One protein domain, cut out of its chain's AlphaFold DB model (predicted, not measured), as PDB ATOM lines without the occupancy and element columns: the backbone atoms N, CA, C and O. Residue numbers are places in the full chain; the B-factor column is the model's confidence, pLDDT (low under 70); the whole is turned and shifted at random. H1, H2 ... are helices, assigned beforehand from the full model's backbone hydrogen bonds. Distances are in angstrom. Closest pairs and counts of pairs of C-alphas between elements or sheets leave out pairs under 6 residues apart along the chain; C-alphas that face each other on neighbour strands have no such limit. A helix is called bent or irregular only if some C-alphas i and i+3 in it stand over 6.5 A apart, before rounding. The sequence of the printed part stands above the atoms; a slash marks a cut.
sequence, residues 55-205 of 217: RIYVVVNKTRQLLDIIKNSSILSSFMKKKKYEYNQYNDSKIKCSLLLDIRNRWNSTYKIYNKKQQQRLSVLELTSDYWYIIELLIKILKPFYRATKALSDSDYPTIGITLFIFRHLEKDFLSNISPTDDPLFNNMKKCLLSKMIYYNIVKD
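What this domain is: This is residues 55 to 205 of the 217 residues of the protein "Hypothetical protein" of Rotaria sp. Silwood2 (UniProt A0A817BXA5). A long bent helix, H6, runs through the middle, with H7 folding back beside its second arm, and H8 starting beside the first arm and running back along the end part of H7. On the other side of H6, H1, H2 and H3 make a loose frame with short H4 and H5 inside, and H2 lies at its far end. The printed part has 151 residues with eight named helices, H1 to H8 in chain order, and no named strand; its class is all helix. It is only just loose, close to compact, with a radius of gyration of the C-alphas of 17.9 A and spans of 52 by 41 by 25 A.

How they stand to each other: The hub is H6, residues 129 to 154, touching 5 other helices. By its hydrogen bonds it was assigned as one helix, but it is bent, C-alphas 141 and 144 being 6.8 A apart; its arms H6a, residues 129 to 141, and H6b, residues 144 to 154, stand at a steep tilt of 46 degrees. H6b and H7, residues 160 to 175, form a helical hairpin, opposite ways at a shallow tilt of 10 degrees; their closest C-alphas, of Ala 148 and Ile 166, are 6.2 A apart. H7 and H8, residues 184 to 200, form another, at a shallow tilt of 33 degrees, only just short of steep, closest at C-alphas Leu 175 and Lys 190, 5.3 A. H8 touches H6a with residues 186 to 190 alone, closest at C-alphas Phe 186 and Leu 137, 6.2 A. H4, residues 109 to 114, touches H6a, closest at C-alphas Tyr 111 and Ile 139, 6.2 A. H3, residues 99 to 106, touches H6b, closest at C-alphas Arg 104 and Lys 150, 6.4 A; it is irregular, C-alphas 100 and 103 being 8.7 A apart. H1, residues 55 to 72, only just touches H6a, with 3 pairs of C-alphas within 8 A, closest at Val 59 and Tyr 131, 6.9 A. H2, residues 74 to 90, only just touches H1, with 3 such pairs, only at the corner, closest at C-alphas Ile 70 and Leu 76, 5.5 A. H5, residues 116 to 122, touches no helix but is near H4. Every O i to N i+4 pair is within hydrogen-bond range in H1, H4, H6a, H6b and H8, against 12 of 13 in H2, 2 of 4 in H3, 10 of 12 in H7 and 1 of 3 in H5, where 3 of 4 O i to N i+3 pairs are.

Where its parts are: H1 is 25.7 A long from C-alpha 55 at (187.853, 162.318, 231.147), H2 24.8 A, H6a 18.7 A, H6b 15.2 A, H7 20.9 A, and H8 24.3 A, ending at C-alpha 200 at (186.855, 158.380, 254.903).

The domain as a whole: The C-alphas farthest apart, of Ile 75 and Asp 205, are 52.7 A apart. The printed part has no cut, and no link is long. Residues 155 to 161, of which 160 to 161 belong to H7, stand free. Mean pLDDT of the printed part is 71.5, with 56 residues under 70, among them 90 to 110 and 116 to 126.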
ATOM      1  N   ARG A  55     187.187 163.229 232.090       74.62
ATOM      2  CA  ARG A  55     187.853 162.318 231.147       74.62
ATOM      3  C   ARG A  55     188.263 161.004 231.813       74.62
ATOM      4  O   ARG A  55     188.181 159.956 231.177       74.62
ATOM      5  N   ILE A  56     188.622 161.026 233.099       75.69
ATOM      6  CA  ILE A  56     188.973 159.820 233.871       75.69
ATOM      7  C   ILE A  56     187.779 158.869 233.928       75.69
ATOM      8  O   ILE A  56     187.907 157.674 233.666       75.69
ATOM      9  N   TYR A  57     186.604 159.416 234.242       78.69
ATOM     10  CA  TYR A  57     185.366 158.651 234.318       78.69
ATOM     11  C   TYR A  57     185.025 158.005 232.971       78.69
ATOM     12  O   TYR A  57     184.698 156.817 232.915       78.69
ATOM     13  N   VAL A  58     185.186 158.755 231.875       77.19
ATOM     14  CA  VAL A  58     184.966 158.251 230.513       77.19
ATOM     15  C   VAL A  58     185.905 157.088 230.188       77.19
ATOM     16  O   VAL A  58     185.436 156.059 229.700       77.19
ATOM     17  N   VAL A  59     187.205 157.204 230.486       71.81
ATOM     18  CA  VAL A  59     188.183 156.129 230.232       71.81
ATOM     19  C   VAL A  59     187.830 154.877 231.029       71.81
ATOM     20  O   VAL A  59     187.726 153.799 230.447       71.81
ATOM     21  N   VAL A  60     187.567 155.008 232.334       73.69
ATOM     22  CA  VAL A  60     187.203 153.874 233.200       73.69
ATOM     23  C   VAL A  60     185.945 153.170 232.701       73.69
ATOM     24  O   VAL A  60     185.923 151.940 232.615       73.69
ATOM     25  N   ASN A  61     184.918 153.925 232.316       73.38
ATOM     26  CA  ASN A  61     183.682 153.342 231.809       73.38
ATOM     27  C   ASN A  61     183.861 152.665 230.454       73.38
ATOM     28  O   ASN A  61     183.395 151.539 230.293       73.38
ATOM     29  N   LYS A  62     184.583 153.280 229.509       70.50
ATOM     30  CA  LYS A  62     184.895 152.644 228.219       70.50
ATOM     31  C   LYS A  62     185.654 151.335 228.419       70.50
ATOM     32  O   LYS A  62     185.334 150.331 227.787       70.50
ATOM     33  N   THR A  63     186.618 151.310 229.341       66.81
ATOM     34  CA  THR A  63     187.359 150.081 229.628       66.81
ATOM     35  C   THR A  63     186.480 149.000 230.265       66.81
ATOM     36  O   THR A  63     186.612 147.824 229.927       66.81
ATOM     37  N   ARG A  64     185.548 149.369 231.152       72.19
ATOM     38  CA  ARG A  64     184.580 148.425 231.737       72.19
ATOM     39  C   ARG A  64     183.608 147.871 230.695       72.19
ATOM     40  O   ARG A  64     183.446 146.658 230.628       72.19
ATOM     41  N   GLN A  65     183.059 148.727 229.835       73.06
ATOM     42  CA  GLN A  65     182.170 148.320 228.742       73.06
ATOM     43  C   GLN A  65     182.845 147.315 227.804       73.06
ATOM     44  O   GLN A  65     182.250 146.300 227.455       73.06
ATOM     45  N   LEU A  66     184.115 147.538 227.456       68.06
ATOM     46  CA  LEU A  66     184.890 146.582 226.666       68.06
ATOM     47  C   LEU A  66     185.006 145.220 227.363       68.06
ATOM     48  O   LEU A  66     184.841 144.178 226.730       68.06
ATOM     49  N   LEU A  67     185.310 145.213 228.662       65.94
ATOM     50  CA  LEU A  67     185.411 143.968 229.421       65.94
ATOM     51  C   LEU A  67     184.078 143.226 229.456       65.94
ATOM     52  O   LEU A  67     184.082 142.000 229.370       65.94
ATOM     53  N   ASP A  68     182.966 143.946 229.538       72.12
ATOM     54  CA  ASP A  68     181.633 143.355 229.498       72.12
ATOM     55  C   ASP A  68     181.310 142.786 228.109       72.12
ATOM     56  O   ASP A  68     180.841 141.652 228.017       72.12
ATOM     57  N   ILE A  69     181.675 143.478 227.023       72.06
ATOM     58  CA  ILE A  69     181.573 142.948 225.649       72.06
ATOM     59  C   ILE A  69     182.394 141.659 225.499       72.06
ATOM     60  O   ILE A  69     181.905 140.664 224.965       72.06
ATOM     61  N   ILE A  70     183.630 141.639 226.007       64.12
ATOM     62  CA  ILE A  70     184.503 140.459 225.943       64.12
ATOM     63  C   ILE A  70     183.918 139.290 226.747       64.12
ATOM     64  O   ILE A  70     183.967 138.151 226.281       64.12
ATOM     65  N   LYS A  71     183.377 139.551 227.944       66.31
ATOM     66  CA  LYS A  71     182.767 138.523 228.807       66.31
ATOM     67  C   LYS A  71     181.496 137.936 228.198       66.31
ATOM     68  O   LYS A  71     181.305 136.727 228.263       66.31
ATOM     69  N   ASN A  72     180.655 138.783 227.611       73.19
ATOM     70  CA  ASN A  72     179.366 138.375 227.057       73.19
ATOM     71  C   ASN A  72     179.498 137.768 225.651       73.19
ATOM     72  O   ASN A  72     178.629 137.019 225.214       73.19
ATOM     73  N   SER A  73     180.601 138.034 224.948       81.62
ATOM     74  CA  SER A  73     180.914 137.379 223.681       81.62
ATOM     75  C   SER A  73     181.507 135.990 223.918       81.62
ATOM     76  O   SER A  73     182.644 135.844 224.376       81.62
ATOM     77  N   SER A  74     180.756 134.950 223.549       79.38
ATOM     78  CA  SER A  74     181.210 133.554 223.603       79.38
ATOM     79  C   SER A  74     182.461 133.322 222.750       79.38
ATOM     80  O   SER A  74     183.361 132.588 223.165       79.38
ATOM     81  N   ILE A  75     182.562 134.003 221.605       76.56
ATOM     82  CA  ILE A  75     183.704 133.946 220.686       76.56
ATOM     83  C   ILE A  75     184.946 134.559 221.343       76.56
ATOM     84  O   ILE A  75     185.973 133.887 221.463       76.56
ATOM     85  N   LEU A  76     184.854 135.802 221.831       65.56
ATOM     86  CA  LEU A  76     185.988 136.495 222.451       65.56
ATOM     87  C   LEU A  76     186.409 135.819 223.755       65.56
ATOM     88  O   LEU A  76     187.598 135.631 223.997       65.56
ATOM     89  N   SER A  77     185.455 135.391 224.579       66.69
ATOM     90  CA  SER A  77     185.750 134.644 225.801       66.69
ATOM     91  C   SER A  77     186.446 133.313 225.514       66.69
ATOM     92  O   SER A  77     187.399 132.967 226.213       66.69
ATOM     93  N   SER A  78     186.033 132.580 224.475       73.81
ATOM     94  CA  SER A  78     186.681 131.320 224.080       73.81
ATOM     95  C   SER A  78     188.087 131.552 223.529       73.81
ATOM     96  O   SER A  78     189.026 130.866 223.934       73.81
ATOM     97  N   PHE A  79     188.264 132.574 222.688       75.94
ATOM     98  CA  PHE A  79     189.574 132.995 222.195       75.94
ATOM     99  C   PHE A  79     190.525 133.372 223.342       75.94
ATOM    100  O   PHE A  79     191.663 132.907 223.399       75.94
ATOM    101  N   MET A  80     190.044 134.152 224.312       65.81
ATOM    102  CA  MET A  80     190.832 134.574 225.472       65.81
ATOM    103  C   MET A  80     191.178 133.399 226.396       65.81
ATOM    104  O   MET A  80     192.298 133.328 226.902       65.81
ATOM    105  N   LYS A  81     190.256 132.445 226.592       72.56
ATOM    106  CA  LYS A  81     190.526 131.193 227.322       72.56
ATOM    107  C   LYS A  81     191.603 130.362 226.623       72.56
ATOM    108  O   LYS A  81     192.504 129.875 227.302       72.56
ATOM    109  N   LYS A  82     191.551 130.255 225.291       78.81
ATOM    110  CA  LYS A  82     192.565 129.562 224.483       78.81
ATOM    111  C   LYS A  82     193.942 130.216 224.637       78.81
ATOM    112  O   LYS A  82     194.897 129.538 224.991       78.81
ATOM    113  N   LYS A  83     194.029 131.542 224.491       72.00
ATOM    114  CA  LYS A  83     195.282 132.294 224.683       72.00
ATOM    115  C   LYS A  83     195.842 132.174 226.099       72.00
ATOM    116  O   LYS A  83     197.049 132.055 226.281       72.00
ATOM    117  N   LYS A  84     194.971 132.159 227.111       68.38
ATOM    118  CA  LYS A  84     195.361 131.905 228.502       68.38
ATOM    119  C   LYS A  84     195.920 130.492 228.691       68.38
ATOM    120  O   LYS A  84     196.895 130.330 229.416       68.38
ATOM    121  N   TYR A  85     195.287 129.487 228.087       73.31
ATOM    122  CA  TYR A  85     195.762 128.104 228.133       73.31
ATOM    123  C   TYR A  85     197.147 127.982 227.495       73.31
ATOM    124  O   TYR A  85     198.050 127.472 228.143       73.31
ATOM    125  N   GLU A  86     197.323 128.541 226.293       79.31
ATOM    126  CA  GLU A  86     198.618 128.612 225.604       79.31
ATOM    127  C   GLU A  86     199.677 129.264 226.508       79.31
ATOM    128  O   GLU A  86     200.710 128.665 226.775       79.31
ATOM    129  N   TYR A  87     199.393 130.434 227.088       68.12
ATOM    130  CA  TYR A  87     200.333 131.108 227.990       68.12
ATOM    131  C   TYR A  87     200.706 130.260 229.218       68.12
ATOM    132  O   TYR A  87     201.874 130.185 229.585       68.12
ATOM    133  N   ASN A  88     199.725 129.619 229.855       73.75
ATOM    134  CA  ASN A  88     199.940 128.810 231.057       73.75
ATOM    135  C   ASN A  88     200.611 127.458 230.775       73.75
ATOM    136  O   ASN A  88     201.022 126.796 231.726       73.75
ATOM    137  N   GLN A  89     200.668 127.027 229.513       75.19
ATOM    138  CA  GLN A  89     201.345 125.798 229.109       75.19
ATOM    139  C   GLN A  89     202.869 125.988 229.056       75.19
ATOM    140  O   GLN A  89     203.599 125.059 229.377       75.19
ATOM    141  N   TYR A  90     203.330 127.190 228.690       68.69
ATOM    142  CA  TYR A  90     204.750 127.499 228.474       68.69
ATOM    143  C   TYR A  90     205.387 128.364 229.571       68.69
ATOM    144  O   TYR A  90     206.581 128.630 229.502       68.69
ATOM    145  N   ASN A  91     204.620 128.825 230.565       64.81
ATOM    146  CA  ASN A  91     205.130 129.664 231.652       64.81
ATOM    147  C   ASN A  91     204.842 129.041 233.022       64.81
ATOM    148  O   ASN A  91     203.690 128.720 233.329       64.81
ATOM    149  N   ASP A  92     205.858 128.992 233.889       55.25
ATOM    150  CA  ASP A  92     205.708 128.576 235.292       55.25
ATOM    151  C   ASP A  92     204.772 129.511 236.079       55.25
ATOM    152  O   ASP A  92     204.037 129.098 236.985       55.25
ATOM    153  N   SER A  93     204.695 130.782 235.672       53.56
ATOM    154  CA  SER A  93     203.793 131.782 236.241       53.56
ATOM    155  C   SER A  93     202.370 131.685 235.659       53.56
ATOM    156  O   SER A  93     201.906 132.519 234.875       53.56
ATOM    157  N   LYS A  94     201.621 130.664 236.096       59.22
ATOM    158  CA  LYS A  94     200.220 130.440 235.689       59.22
ATOM    159  C   LYS A  94     199.326 131.644 236.014       59.22
ATOM    160  O   LYS A  94     199.181 132.051 237.167       59.22
ATOM    161  N   ILE A  95     198.603 132.146 235.014       58.34
ATOM    162  CA  ILE A  95     197.522 133.123 235.187       58.34
ATOM    163  C   ILE A  95     196.375 132.445 235.956       58.34
ATOM    164  O   ILE A  95     195.539 131.741 235.376       58.34
ATOM    165  N   LYS A  96     196.318 132.650 237.275       53.75
ATOM    166  CA  LYS A  96     195.223 132.191 238.143       53.75
ATOM    167  C   LYS A  96     194.080 133.213 238.117       53.75
ATOM    168  O   LYS A  96     194.279 134.389 238.398       53.75
ATOM    169  N   CYS A  97     192.872 132.758 237.786       46.94
ATOM    170  CA  CYS A  97     191.635 133.517 237.999       46.94
ATOM    171  C   CYS A  97     190.825 132.754 239.051       46.94
ATOM    172  O   CYS A  97     189.900 132.034 238.693       46.94
ATOM    173  N   SER A  98     191.250 132.801 240.314       42.53
ATOM    174  CA  SER A  98     190.512 132.191 241.425       42.53
ATOM    175  C   SER A  98     189.541 133.201 242.044       42.53
ATOM    176  O   SER A  98     189.847 134.390 242.151       42.53
ATOM    177  N   LEU A  99     188.374 132.704 242.463       37.38
ATOM    178  CA  LEU A  99     187.326 133.442 243.183       37.38
ATOM    179  C   LEU A  99     187.751 133.900 244.597       37.38
ATOM    180  O   LEU A  99     187.151 134.810 245.147       37.38
ATOM    181  N   LEU A 100     188.823 133.333 245.162       38.69
ATOM    182  CA  LEU A 100     189.300 133.564 246.539       38.69
ATOM    183  C   LEU A 100     190.162 134.830 246.747       38.69
ATOM    184  O   LEU A 100     190.808 134.985 247.773       38.69
ATOM    185  N   LEU A 101     190.201 135.741 245.774       43.47
ATOM    186  CA  LEU A 101     191.019 136.965 245.810       43.47
ATOM    187  C   LEU A 101     190.157 138.233 245.922       43.47
ATOM    188  O   LEU A 101     190.570 139.295 245.459       43.47
ATOM    189  N   ASP A 102     188.944 138.124 246.464       44.16
ATOM    190  CA  ASP A 102     187.882 139.104 246.226       44.16
ATOM    191  C   ASP A 102     188.265 140.528 246.673       44.16
ATOM    192  O   ASP A 102     188.121 141.458 245.892       44.16
ATOM    193  N   ILE A 103     188.923 140.733 247.819       40.34
ATOM    194  CA  ILE A 103     189.367 142.080 248.241       40.34
ATOM    195  C   ILE A 103     190.527 142.589 247.361       40.34
ATOM    196  O   ILE A 103     190.429 143.647 246.729       40.34
ATOM    197  N   ARG A 104     191.595 141.791 247.206       51.09
ATOM    198  CA  ARG A 104     192.784 142.133 246.397       51.09
ATOM    199  C   ARG A 104     192.472 142.322 244.909       51.09
ATOM    200  O   ARG A 104     193.217 143.020 244.216       51.09
ATOM    201  N   ASN A 105     191.434 141.684 244.372       53.25
ATOM    202  CA  ASN A 105     191.002 141.808 242.979       53.25
ATOM    203  C   ASN A 105     189.948 142.903 242.787       53.25
ATOM    204  O   ASN A 105     190.033 143.619 241.791       53.25
ATOM    205  N   ARG A 106     188.993 143.065 243.709       55.38
ATOM    206  CA  ARG A 106     187.874 144.013 243.574       55.38
ATOM    207  C   ARG A 106     188.326 145.448 243.819       55.38
ATOM    208  O   ARG A 106     188.018 146.313 242.998       55.38
ATOM    209  N   TRP A 107     189.148 145.676 244.849       55.16
ATOM    210  CA  TRP A 107     189.670 147.009 245.190       55.16
ATOM    211  C   TRP A 107     190.754 147.483 244.215       55.16
ATOM    212  O   TRP A 107     190.917 148.678 243.998       55.16
ATOM    213  N   ASN A 108     191.437 146.548 243.547       66.38
ATOM    214  CA  ASN A 108     192.489 146.845 242.569       66.38
ATOM    215  C   ASN A 108     192.078 146.566 241.121       66.38
ATOM    216  O   ASN A 108     192.936 146.483 240.242       66.38
ATOM    217  N   SER A 109     190.784 146.376 240.864       67.00
ATOM    218  CA  SER A 109     190.272 146.012 239.540       67.00
ATOM    219  C   SER A 109     190.699 147.033 238.487       67.00
ATOM    220  O   SER A 109     191.297 146.655 237.486       67.00
ATOM    221  N   THR A 110     190.524 148.326 238.768       69.62
ATOM    222  CA  THR A 110     190.964 149.431 237.903       69.62
ATOM    223  C   THR A 110     192.467 149.376 237.605       69.62
ATOM    224  O   THR A 110     192.866 149.450 236.449       69.62
ATOM    225  N   TYR A 111     193.317 149.153 238.612       74.44
ATOM    226  CA  TYR A 111     194.765 149.029 238.404       74.44
ATOM    227  C   TYR A 111     195.133 147.811 237.542       74.44
ATOM    228  O   TYR A 111     195.941 147.907 236.620       74.44
ATOM    229  N   LYS A 112     194.515 146.652 237.806       70.31
ATOM    230  CA  LYS A 112     194.779 145.403 237.068       70.31
ATOM    231  C   LYS A 112     194.326 145.471 235.617       70.31
ATOM    232  O   LYS A 112     194.941 144.829 234.769       70.31
ATOM    233  N   ILE A 113     193.278 146.241 235.347       68.88
ATOM    234  CA  ILE A 113     192.774 146.518 234.003       68.88
ATOM    235  C   ILE A 113     193.783 147.333 233.185       68.88
ATOM    236  O   ILE A 113     193.906 147.097 231.990       68.88
ATOM    237  N   TYR A 114     194.525 148.247 233.813       68.12
ATOM    238  CA  TYR A 114     195.487 149.108 233.117       68.12
ATOM    239  C   TYR A 114     196.926 148.573 233.097       68.12
ATOM    240  O   TYR A 114     197.753 149.065 232.337       68.12
ATOM    241  N   ASN A 115     197.250 147.555 233.897       71.00
ATOM    242  CA  ASN A 115     198.610 147.018 233.979       71.00
ATOM    243  C   ASN A 115     199.070 146.338 232.661       71.00
ATOM    244  O   ASN A 115     198.254 145.755 231.946       71.00
ATOM    245  N   LYS A 116     200.383 146.361 232.367       56.91
ATOM    246  CA  LYS A 116     201.036 146.063 231.062       56.91
ATOM    247  C   LYS A 116     200.489 144.853 230.276       56.91
ATOM    248  O   LYS A 116     200.359 144.933 229.059       56.91
ATOM    249  N   LYS A 117     200.080 143.759 230.936       56.69
ATOM    250  CA  LYS A 117     199.468 142.581 230.268       56.69
ATOM    251  C   LYS A 117     198.116 142.869 229.589       56.69
ATOM    252  O   LYS A 117     197.708 142.121 228.707       56.69
ATOM    253  N   GLN A 118     197.398 143.912 229.998       56.38
ATOM    254  CA  GLN A 118     196.128 144.330 229.393       56.38
ATOM    255  C   GLN A 118     196.301 145.449 228.360       56.38
ATOM    256  O   GLN A 118     195.431 145.605 227.508       56.38
ATOM    257  N   GLN A 119     197.425 146.175 228.363       59.00
ATOM    258  CA  GLN A 119     197.709 147.206 227.356       59.00
ATOM    259  C   GLN A 119     197.777 146.613 225.940       59.00
ATOM    260  O   GLN A 119     197.222 147.196 225.019       59.00
ATOM    261  N   GLN A 120     198.304 145.392 225.784       57.81
ATOM    262  CA  GLN A 120     198.264 144.639 224.517       57.81
ATOM    263  C   GLN A 120     196.844 144.238 224.070       57.81
ATOM    264  O   GLN A 120     196.609 143.960 222.900       57.81
ATOM    265  N   ARG A 121     195.877 144.168 224.996       56.06
ATOM    266  CA  ARG A 121     194.458 143.910 224.678       56.06
ATOM    267  C   ARG A 121     193.712 145.208 224.371       56.06
ATOM    268  O   ARG A 121     192.745 145.190 223.621       56.06
ATOM    269  N   LEU A 122     194.172 146.314 224.955       58.75
ATOM    270  CA  LEU A 122     193.650 147.665 224.759       58.75
ATOM    271  C   LEU A 122     194.212 148.338 223.503       58.75
ATOM    272  O   LEU A 122     193.547 149.215 222.974       58.75
ATOM    273  N   SER A 123     195.368 147.907 222.986       59.56
ATOM    274  CA  SER A 123     195.932 148.392 221.715       59.56
ATOM    275  C   SER A 123     195.093 148.012 220.494       59.56
ATOM    276  O   SER A 123     195.303 148.550 219.415       59.56
ATOM    277  N   VAL A 124     194.141 147.086 220.657       60.91
ATOM    278  CA  VAL A 124     193.110 146.790 219.652       60.91
ATOM    279  C   VAL A 124     192.071 147.917 219.579       60.91
ATOM    280  O   VAL A 124     191.382 148.047 218.574       60.91
ATOM    281  N   LEU A 125     191.946 148.744 220.625       58.31
ATOM    282  CA  LEU A 125     191.146 149.956 220.560       58.31
ATOM    283  C   LEU A 125     191.988 151.097 220.005       58.31
ATOM    284  O   LEU A 125     193.074 151.384 220.506       58.31
ATOM    285  N   GLU A 126     191.414 151.801 219.035       67.31
ATOM    286  CA  GLU A 126     191.868 153.107 218.559       67.31
ATOM    287  C   GLU A 126     191.655 154.165 219.657       67.31
ATOM    288  O   GLU A 126     190.788 155.035 219.595       67.31
ATOM    289  N   LEU A 127     192.408 154.040 220.746       70.31
ATOM    290  CA  LEU A 127     192.461 155.025 221.813       70.31
ATOM    291  C   LEU A 127     193.370 156.173 221.368       70.31
ATOM    292  O   LEU A 127     194.519 155.959 220.988       70.31
ATOM    293  N   THR A 128     192.855 157.400 221.452       78.56
ATOM    294  CA  THR A 128     193.624 158.633 221.241       78.56
ATOM    295  C   THR A 128     194.815 158.709 222.205       78.56
ATOM    296  O   THR A 128     194.728 158.222 223.337       78.56
ATOM    297  N   SER A 129     195.901 159.366 221.786       80.31
ATOM    298  CA  SER A 129     197.100 159.639 222.602       80.31
ATOM    299  C   SER A 129     196.767 160.161 224.002       80.31
ATOM    300  O   SER A 129     197.336 159.707 224.991       80.31
ATOM    301  N   ASP A 130     195.776 161.043 224.100       79.19
ATOM    302  CA  ASP A 130     195.359 161.668 225.355       79.19
ATOM    303  C   ASP A 130     194.769 160.657 226.346       79.19
ATOM    304  O   ASP A 130     194.941 160.777 227.559       79.19
ATOM    305  N   TYR A 131     194.087 159.620 225.854       76.19
ATOM    306  CA  TYR A 131     193.548 158.571 226.715       76.19
ATOM    307  C   TYR A 131     194.641 157.633 227.214       76.19
ATOM    308  O   TYR A 131     194.599 157.224 228.374       76.19
ATOM    309  N   TRP A 132     195.632 157.325 226.377       79.12
ATOM    310  CA  TRP A 132     196.813 156.575 226.803       79.12
ATOM    311  C   TRP A 132     197.593 157.325 227.876       79.12
ATOM    312  O   TRP A 132     197.935 156.736 228.899       79.12
ATOM    313  N   TYR A 133     197.751 158.636 227.705       83.94
ATOM    314  CA  TYR A 133     198.346 159.508 228.709       83.94
ATOM    315  C   TYR A 133     197.618 159.425 230.062       83.94
ATOM    316  O   TYR A 133     198.233 159.178 231.101       83.94
ATOM    317  N   ILE A 134     196.285 159.536 230.061       81.75
ATOM    318  CA  ILE A 134     195.475 159.413 231.284       81.75
ATOM    319  C   ILE A 134     195.626 158.022 231.917       81.75
ATOM    320  O   ILE A 134     195.723 157.911 233.140       81.75
ATOM    321  N   ILE A 135     195.663 156.956 231.111       79.06
ATOM    322  CA  ILE A 135     195.876 155.586 231.598       79.06
ATOM    323  C   ILE A 135     197.230 155.468 232.305       79.06
ATOM    324  O   ILE A 135     197.299 154.895 233.393       79.06
ATOM    325  N   GLU A 136     198.297 156.027 231.740       83.81
ATOM    326  CA  GLU A 136     199.623 156.014 232.363       83.81
ATOM    327  C   GLU A 136     199.642 156.747 233.705       83.81
ATOM    328  O   GLU A 136     200.186 156.228 234.686       83.81
ATOM    329  N   LEU A 137     198.997 157.912 233.783       83.25
ATOM    330  CA  LEU A 137     198.852 158.649 235.037       83.25
ATOM    331  C   LEU A 137     198.062 157.848 236.080       83.25
ATOM    332  O   LEU A 137     198.490 157.741 237.230       83.25
ATOM    333  N   LEU A 138     196.958 157.209 235.681       81.00
ATOM    334  CA  LEU A 138     196.168 156.349 236.567       81.00
ATOM    335  C   LEU A 138     196.980 155.158 237.082       81.00
ATOM    336  O   LEU A 138     196.892 154.824 238.262       81.00
ATOM    337  N   ILE A 139     197.800 154.529 236.238       82.12
ATOM    338  CA  ILE A 139     198.691 153.441 236.660       82.12
ATOM    339  C   ILE A 139     199.681 153.948 237.708       82.12
ATOM    340  O   ILE A 139     199.849 153.292 238.740       82.12
ATOM    341  N   LYS A 140     200.319 155.101 237.465       85.75
ATOM    342  CA  LYS A 140     201.274 155.708 238.405       85.75
ATOM    343  C   LYS A 140     200.622 155.982 239.761       85.75
ATOM    344  O   LYS A 140     201.208 155.638 240.783       85.75
ATOM    345  N   ILE A 141     199.398 156.514 239.771       86.50
ATOM    346  CA  ILE A 141     198.661 156.815 241.006       86.50
ATOM    347  C   ILE A 141     198.203 155.563 241.737       86.50
ATOM    348  O   ILE A 141     198.313 155.496 242.955       86.50
ATOM    349  N   LEU A 142     197.685 154.566 241.025       81.94
ATOM    350  CA  LEU A 142     197.096 153.380 241.645       81.94
ATOM    351  C   LEU A 142     198.144 152.355 242.105       81.94
ATOM    352  O   LEU A 142     197.854 151.534 242.974       81.94
ATOM    353  N   LYS A 143     199.366 152.388 241.558       84.62
ATOM    354  CA  LYS A 143     200.462 151.471 241.919       84.62
ATOM    355  C   LYS A 143     200.786 151.439 243.429       84.62
ATOM    356  O   LYS A 143     200.873 150.329 243.960       84.62
ATOM    357  N   PRO A 144     200.964 152.567 244.143       86.12
ATOM    358  CA  PRO A 144     201.211 152.545 245.588       86.12
ATOM    359  C   PRO A 144     200.035 151.960 246.383       86.12
ATOM    360  O   PRO A 144     200.261 151.136 247.265       86.12
ATOM    361  N   PHE A 145     198.787 152.262 246.015       83.44
ATOM    362  CA  PHE A 145     197.604 151.655 246.644       83.44
ATOM    363  C   PHE A 145     197.513 150.149 246.388       83.44
ATOM    364  O   PHE A 145     197.146 149.378 247.275       83.44
ATOM    365  N   TYR A 146     197.901 149.701 245.193       81.56
ATOM    366  CA  TYR A 146     197.994 148.278 244.891       81.56
ATOM    367  C   TYR A 146     199.027 147.576 245.779       81.56
ATOM    368  O   TYR A 146     198.751 146.493 246.292       81.56
ATOM    369  N   ARG A 147     200.202 148.182 245.989       82.06
ATOM    370  CA  ARG A 147     201.237 147.639 246.885       82.06
ATOM    371  C   ARG A 147     200.757 147.590 248.335       82.06
ATOM    372  O   ARG A 147     200.887 146.546 248.960       82.06
ATOM    373  N   ALA A 148     200.148 148.669 248.816       80.94
ATOM    374  CA  ALA A 148     199.575 148.767 250.154       80.94
ATOM    375  C   ALA A 148     198.512 147.690 250.411       80.94
ATOM    376  O   ALA A 148     198.620 146.903 251.345       80.94
ATOM    377  N   THR A 149     197.512 147.597 249.533       77.50
ATOM    378  CA  THR A 149     196.441 146.599 249.670       77.50
ATOM    379  C   THR A 149     196.958 145.176 249.503       77.50
ATOM    380  O   THR A 149     196.477 144.283 250.192       77.50
ATOM    381  N   LYS A 150     197.947 144.946 248.629       78.06
ATOM    382  CA  LYS A 150     198.615 143.647 248.513       78.06
ATOM    383  C   LYS A 150     199.329 143.283 249.816       78.06
ATOM    384  O   LYS A 150     199.112 142.182 250.293       78.06
ATOM    385  N   ALA A 151     200.115 144.190 250.393       76.31
ATOM    386  CA  ALA A 151     200.822 143.947 251.650       76.31
ATOM    387  C   ALA A 151     199.854 143.605 252.794       76.31
ATOM    388  O   ALA A 151     200.075 142.633 253.502       76.31
ATOM    389  N   LEU A 152     198.740 144.336 252.905       73.06
ATOM    390  CA  LEU A 152     197.699 144.072 253.907       73.06
ATOM    391  C   LEU A 152     196.918 142.773 253.664       73.06
ATOM    392  O   LEU A 152     196.406 142.185 254.607       73.06
ATOM    393  N   SER A 153     196.782 142.351 252.405       69.75
ATOM    394  CA  SER A 153     196.036 141.134 252.045       69.75
ATOM    395  C   SER A 153     196.897 139.871 252.058       69.75
ATOM    396  O   SER A 153     196.342 138.779 252.104       69.75
ATOM    397  N   ASP A 154     198.219 140.010 251.928       67.69
ATOM    398  CA  ASP A 154     199.163 138.889 251.880       67.69
ATOM    399  C   ASP A 154     199.678 138.515 253.290       67.69
ATOM    400  O   ASP A 154     200.321 137.481 253.441       67.69
ATOM    401  N   SER A 155     199.389 139.316 254.324       66.44
ATOM    402  CA  SER A 155     199.642 138.962 255.726       66.44
ATOM    403  C   SER A 155     198.474 138.164 256.310       66.44
ATOM    404  O   SER A 155     197.339 138.637 256.245       66.44
ATOM    405  N   ASP A 156     198.753 137.024 256.953       62.00
ATOM    406  CA  ASP A 156     197.730 136.203 257.628       62.00
ATOM    407  C   ASP A 156     196.950 137.002 258.689       62.00
ATOM    408  O   ASP A 156     195.750 136.801 258.864       62.00
ATOM    409  N   TYR A 157     197.618 137.970 259.335       61.25
ATOM    410  CA  TYR A 157     197.019 138.955 260.235       61.25
ATOM    411  C   TYR A 157     197.752 140.301 260.108       61.25
ATOM    412  O   TYR A 157     198.808 140.477 260.723       61.25
ATOM    413  N   PRO A 158     197.245 141.270 259.323       67.69
ATOM    414  CA  PRO A 158     197.834 142.602 259.304       67.69
ATOM    415  C   PRO A 158     197.674 143.223 260.691       67.69
ATOM    416  O   PRO A 158     196.555 143.441 261.160       67.69
ATOM    417  N   THR A 159     198.786 143.515 261.366       73.25
ATOM    418  CA  THR A 159     198.717 144.226 262.643       73.25
ATOM    419  C   THR A 159     198.208 145.644 262.406       73.25
ATOM    420  O   THR A 159     198.428 146.257 261.349       73.25
ATOM    421  N   ILE A 160     197.518 146.198 263.401       70.31
ATOM    422  CA  ILE A 160     197.024 147.574 263.338       70.31
ATOM    423  C   ILE A 160     198.176 148.572 263.122       70.31
ATOM    424  O   ILE A 160     198.019 149.539 262.380       70.31
ATOM    425  N   GLY A 161     199.364 148.278 263.667       70.88
ATOM    426  CA  GLY A 161     200.590 149.045 263.442       70.88
ATOM    427  C   GLY A 161     201.042 149.051 261.978       70.88
ATOM    428  O   GLY A 161     201.276 150.124 261.425       70.88
ATOM    429  N   ILE A 162     201.091 147.887 261.316       71.56
ATOM    430  CA  ILE A 162     201.425 147.786 259.879       71.56
ATOM    431  C   ILE A 162     200.388 148.531 259.034       71.56
ATOM    432  O   ILE A 162     200.733 149.254 258.098       71.56
ATOM    433  N   THR A 163     199.114 148.401 259.397       71.44
ATOM    434  CA  THR A 163     198.007 149.088 258.726       71.44
ATOM    435  C   THR A 163     198.154 150.602 258.827       71.44
ATOM    436  O   THR A 163     198.142 151.290 257.805       71.44
ATOM    437  N   LEU A 164     198.384 151.129 260.031       73.12
ATOM    438  CA  LEU A 164     198.634 152.551 260.247       73.12
ATOM    439  C   LEU A 164     199.878 153.045 259.517       73.12
ATOM    440  O   LEU A 164     199.840 154.121 258.926       73.12
ATOM    441  N   PHE A 165     200.969 152.281 259.542       80.44
ATOM    442  CA  PHE A 165     202.198 152.643 258.845       80.44
ATOM    443  C   PHE A 165     201.951 152.808 257.341       80.44
ATOM    444  O   PHE A 165     202.283 153.846 256.767       80.44
ATOM    445  N   ILE A 166     201.277 151.836 256.720       79.38
ATOM    446  CA  ILE A 166     200.920 151.874 255.298       79.38
ATOM    447  C   ILE A 166     200.014 153.072 254.986       79.38
ATOM    448  O   ILE A 166     200.240 153.770 253.996       79.38
ATOM    449  N   PHE A 167     199.013 153.351 255.825       79.12
ATOM    450  CA  PHE A 167     198.139 154.510 255.631       79.12
ATOM    451  C   PHE A 167     198.888 155.839 255.771       79.12
ATOM    452  O   PHE A 167     198.721 156.710 254.920       79.12
ATOM    453  N   ARG A 168     199.753 155.990 256.783       80.38
ATOM    454  CA  ARG A 168     200.567 157.204 256.964       80.38
ATOM    455  C   ARG A 168     201.517 157.419 255.792       80.38
ATOM    456  O   ARG A 168     201.634 158.550 255.336       80.38
ATOM    457  N   HIS A 169     202.129 156.353 255.286       82.88
ATOM    458  CA  HIS A 169     202.995 156.416 254.113       82.88
ATOM    459  C   HIS A 169     202.227 156.875 252.861       82.88
ATOM    460  O   HIS A 169     202.661 157.780 252.151       82.88
ATOM    461  N   LEU A 170     201.036 156.317 252.609       84.50
ATOM    462  CA  LEU A 170     200.190 156.757 251.493       84.50
ATOM    463  C   LEU A 170     199.765 158.224 251.635       84.50
ATOM    464  O   LEU A 170     199.775 158.962 250.653       84.50
ATOM    465  N   GLU A 171     199.402 158.654 252.842       81.81
ATOM    466  CA  GLU A 171     198.912 160.008 253.092       81.81
ATOM    467  C   GLU A 171     200.029 161.051 253.014       81.81
ATOM    468  O   GLU A 171     199.946 161.993 252.223       81.81
ATOM    469  N   LYS A 172     201.077 160.889 253.826       80.06
ATOM    470  CA  LYS A 172     202.129 161.892 254.008       80.06
ATOM    471  C   LYS A 172     203.173 161.839 252.905       80.06
ATOM    472  O   LYS A 172     203.503 162.876 252.337       80.06
ATOM    473  N   ASP A 173     203.640 160.644 252.563       82.12
ATOM    474  CA  ASP A 173     204.804 160.512 251.686       82.12
ATOM    475  C   ASP A 173     204.403 160.504 250.208       82.12
ATOM    476  O   ASP A 173     205.153 160.991 249.362       82.12
ATOM    477  N   PHE A 174     203.209 159.992 249.880       86.44
ATOM    478  CA  PHE A 174     202.744 159.904 248.494       86.44
ATOM    479  C   PHE A 174     201.723 160.982 248.100       86.44
ATOM    480  O   PHE A 174     201.917 161.672 247.096       86.44
ATOM    481  N   LEU A 175     200.620 161.117 248.843       85.19
ATOM    482  CA  LEU A 175     199.514 162.009 248.473       85.19
ATOM    483  C   LEU A 175     199.776 163.480 248.817       85.19
ATOM    484  O   LEU A 175     199.391 164.355 248.042       85.19
ATOM    485  N   SER A 176     200.428 163.745 249.951       83.25
ATOM    486  CA  SER A 176     200.744 165.107 250.407       83.25
ATOM    487  C   SER A 176     202.007 165.671 249.753       83.25
ATOM    488  O   SER A 176     202.172 166.887 249.679       83.25
ATOM    489  N   ASN A 177     202.871 164.801 249.224       83.88
ATOM    490  CA  ASN A 177     204.053 165.199 248.473       83.88
ATOM    491  C   ASN A 177     203.672 165.582 247.032       83.88
ATOM    492  O   ASN A 177     203.659 164.758 246.105       83.88
ATOM    493  N   ILE A 178     203.279 166.844 246.878       81.81
ATOM    494  CA  ILE A 178     202.915 167.463 245.605       81.81
ATOM    495  C   ILE A 178     204.138 168.229 245.106       81.81
ATOM    496  O   ILE A 178     204.422 169.325 245.588       81.81
ATOM    497  N   SER A 179     204.855 167.659 244.137       81.38
ATOM    498  CA  SER A 179     205.958 168.371 243.498       81.38
ATOM    499  C   SER A 179     205.412 169.391 242.490       81.38
ATOM    500  O   SER A 179     204.536 169.042 241.690       81.38
ATOM    501  N   PRO A 180     205.936 170.630 242.451       73.44
ATOM    502  CA  PRO A 180     205.579 171.605 241.418       73.44
ATOM    503  C   PRO A 180     206.050 171.184 240.016       73.44
ATOM    504  O   PRO A 180     205.585 171.741 239.028       73.44
ATOM    505  N   THR A 181     206.954 170.205 239.923       81.12
ATOM    506  CA  THR A 181     207.433 169.636 238.654       81.12
ATOM    507  C   THR A 181     206.546 168.512 238.121       81.12
ATOM    508  O   THR A 181     206.728 168.087 236.983       81.12
ATOM    509  N   ASP A 182     205.635 167.986 238.945       82.19
ATOM    510  CA  ASP A 182     204.747 166.897 238.549       82.19
ATOM    511  C   ASP A 182     203.617 167.413 237.648       82.19
ATOM    512  O   ASP A 182     203.187 168.566 237.732       82.19
ATOM    513  N   ASP A 183     203.097 166.519 236.806       85.38
ATOM    514  CA  ASP A 183     201.987 166.828 235.912       85.38
ATOM    515  C   ASP A 183     200.768 167.408 236.679       85.38
ATOM    516  O   ASP A 183     200.352 166.857 237.709       85.38
ATOM    517  N   PRO A 184     200.145 168.500 236.190       86.88
ATOM    518  CA  PRO A 184     199.013 169.133 236.865       86.88
ATOM    519  C   PRO A 184     197.822 168.194 237.078       86.88
ATOM    520  O   PRO A 184     197.162 168.252 238.118       86.88
ATOM    521  N   LEU A 185     197.540 167.311 236.114       84.31
ATOM    522  CA  LEU A 185     196.440 166.355 236.206       84.31
ATOM    523  C   LEU A 185     196.748 165.271 237.254       84.31
ATOM    524  O   LEU A 185     195.883 164.949 238.070       84.31
ATOM    525  N   PHE A 186     197.985 164.781 237.312       86.38
ATOM    526  CA  PHE A 186     198.479 163.871 238.345       86.38
ATOM    527  C   PHE A 186     198.364 164.478 239.750       86.38
ATOM    528  O   PHE A 186     197.840 163.841 240.669       86.38
ATOM    529  N   ASN A 187     198.763 165.740 239.907       86.81
ATOM    530  CA  ASN A 187     198.648 166.477 241.163       86.81
ATOM    531  C   ASN A 187     197.185 166.696 241.576       86.81
ATOM    532  O   ASN A 187     196.836 166.534 242.747       86.81
ATOM    533  N   ASN A 188     196.298 166.995 240.626       86.12
ATOM    534  CA  ASN A 188     194.866 167.121 240.897       86.12
ATOM    535  C   ASN A 188     194.240 165.790 241.335       86.12
ATOM    536  O   ASN A 188     193.441 165.754 242.274       86.12
ATOM    537  N   MET A 189     194.636 164.679 240.712       84.25
ATOM    538  CA  MET A 189     194.201 163.346 241.124       84.25
ATOM    539  C   MET A 189     194.705 162.991 242.535       84.25
ATOM    540  O   MET A 189     193.912 162.501 243.342       84.25
ATOM    541  N   LYS A 190     195.974 163.286 242.869       86.88
ATOM    542  CA  LYS A 190     196.511 163.141 244.237       86.88
ATOM    543  C   LYS A 190     195.682 163.937 245.247       86.88
ATOM    544  O   LYS A 190     195.240 163.370 246.241       86.88
ATOM    545  N   LYS A 191     195.386 165.213 244.967       85.62
ATOM    546  CA  LYS A 191     194.549 166.070 245.834       85.62
ATOM    547  C   LYS A 191     193.140 165.508 246.035       85.62
ATOM    548  O   LYS A 191     192.638 165.497 247.157       85.62
ATOM    549  N   CYS A 192     192.507 165.012 244.971       82.75
ATOM    550  CA  CYS A 192     191.181 164.392 245.051       82.75
ATOM    551  C   CYS A 192     191.201 163.134 245.936       82.75
ATOM    552  O   CYS A 192     190.324 162.947 246.782       82.75
ATOM    553  N   LEU A 193     192.226 162.290 245.784       83.94
ATOM    554  CA  LEU A 193     192.407 161.102 246.616       83.94
ATOM    555  C   LEU A 193     192.715 161.452 248.067       83.94
ATOM    556  O   LEU A 193     192.128 160.837 248.948       83.94
ATOM    557  N   LEU A 194     193.563 162.449 248.318       84.31
ATOM    558  CA  LEU A 194     193.864 162.934 249.663       84.31
ATOM    559  C   LEU A 194     192.600 163.432 250.361       84.31
ATOM    560  O   LEU A 194     192.315 163.026 251.481       84.31
ATOM    561  N   SER A 195     191.796 164.244 249.675       80.50
ATOM    562  CA  SER A 195     190.530 164.742 250.211       80.50
ATOM    563  C   SER A 195     189.568 163.601 250.564       80.50
ATOM    564  O   SER A 195     189.024 163.576 251.667       80.50
ATOM    565  N   LYS A 196     189.416 162.606 249.679       79.56
ATOM    566  CA  LYS A 196     188.604 161.412 249.963       79.56
ATOM    567  C   LYS A 196     189.179 160.583 251.102       79.56
ATOM    568  O   LYS A 196     188.430 160.106 251.942       79.56
ATOM    569  N   MET A 197     190.493 160.413 251.142       75.19
ATOM    570  CA  MET A 197     191.166 159.656 252.185       75.19
ATOM    571  C   MET A 197     190.986 160.329 253.544       75.19
ATOM    572  O   MET A 197     190.636 159.643 254.487       75.19
ATOM    573  N   ILE A 198     191.093 161.656 253.634       73.62
ATOM    574  CA  ILE A 198     190.804 162.431 254.852       73.62
ATOM    575  C   ILE A 198     189.323 162.338 255.242       73.62
ATOM    576  O   ILE A 198     189.011 162.290 256.429       73.62
ATOM    577  N   TYR A 199     188.415 162.334 254.264       71.69
ATOM    578  CA  TYR A 199     186.976 162.212 254.505       71.69
ATOM    579  C   TYR A 199     186.589 160.831 255.058       71.69
ATOM    580  O   TYR A 199     185.791 160.747 255.985       71.69
ATOM    581  N   TYR A 200     187.156 159.756 254.499       64.62
ATOM    582  CA  TYR A 200     186.855 158.380 254.903       64.62
ATOM    583  C   TYR A 200     187.747 157.853 256.037       64.62
ATOM    584  O   TYR A 200     187.383 156.863 256.670       64.62
ATOM    585  N   ASN A 201     188.909 158.464 256.301       60.94
ATOM    586  CA  ASN A 201     189.784 158.022 257.380       60.94
ATOM    587  C   ASN A 201     189.158 158.319 258.739       60.94
ATOM    588  O   ASN A 201     188.930 159.460 259.133       60.94
ATOM    589  N   ILE A 202     189.009 157.239 259.495       50.75
ATOM    590  CA  ILE A 202     188.499 157.199 260.864       50.75
ATOM    591  C   ILE A 202     189.516 157.802 261.870       50.75
ATOM    592  O   ILE A 202     189.185 158.093 263.015       50.75
ATOM    593  N   VAL A 203     190.747 158.091 261.429       49.03
ATOM    594  CA  VAL A 203     191.868 158.618 262.242       49.03
ATOM    595  C   VAL A 203     191.602 160.017 262.826       49.03
ATOM    596  O   VAL A 203     192.332 160.475 263.700       49.03
ATOM    597  N   LYS A 204     190.530 160.704 262.410       52.97
ATOM    598  CA  LYS A 204     190.100 161.945 263.070       52.97
ATOM    599  C   LYS A 204     189.401 161.733 264.410       52.97
ATOM    600  O   LYS A 204     189.223 162.718 265.115       52.97
ATOM    601  N   ASP A 205     189.028 160.505 264.774       55.72
ATOM    602  CA  ASP A 205     188.528 160.227 266.118       55.72
ATOM    603  C   ASP A 205     189.721 160.096 267.091       55.72
ATOM    604  O   ASP A 205     190.482 159.115 267.022       55.72
TER     605      ASP A 205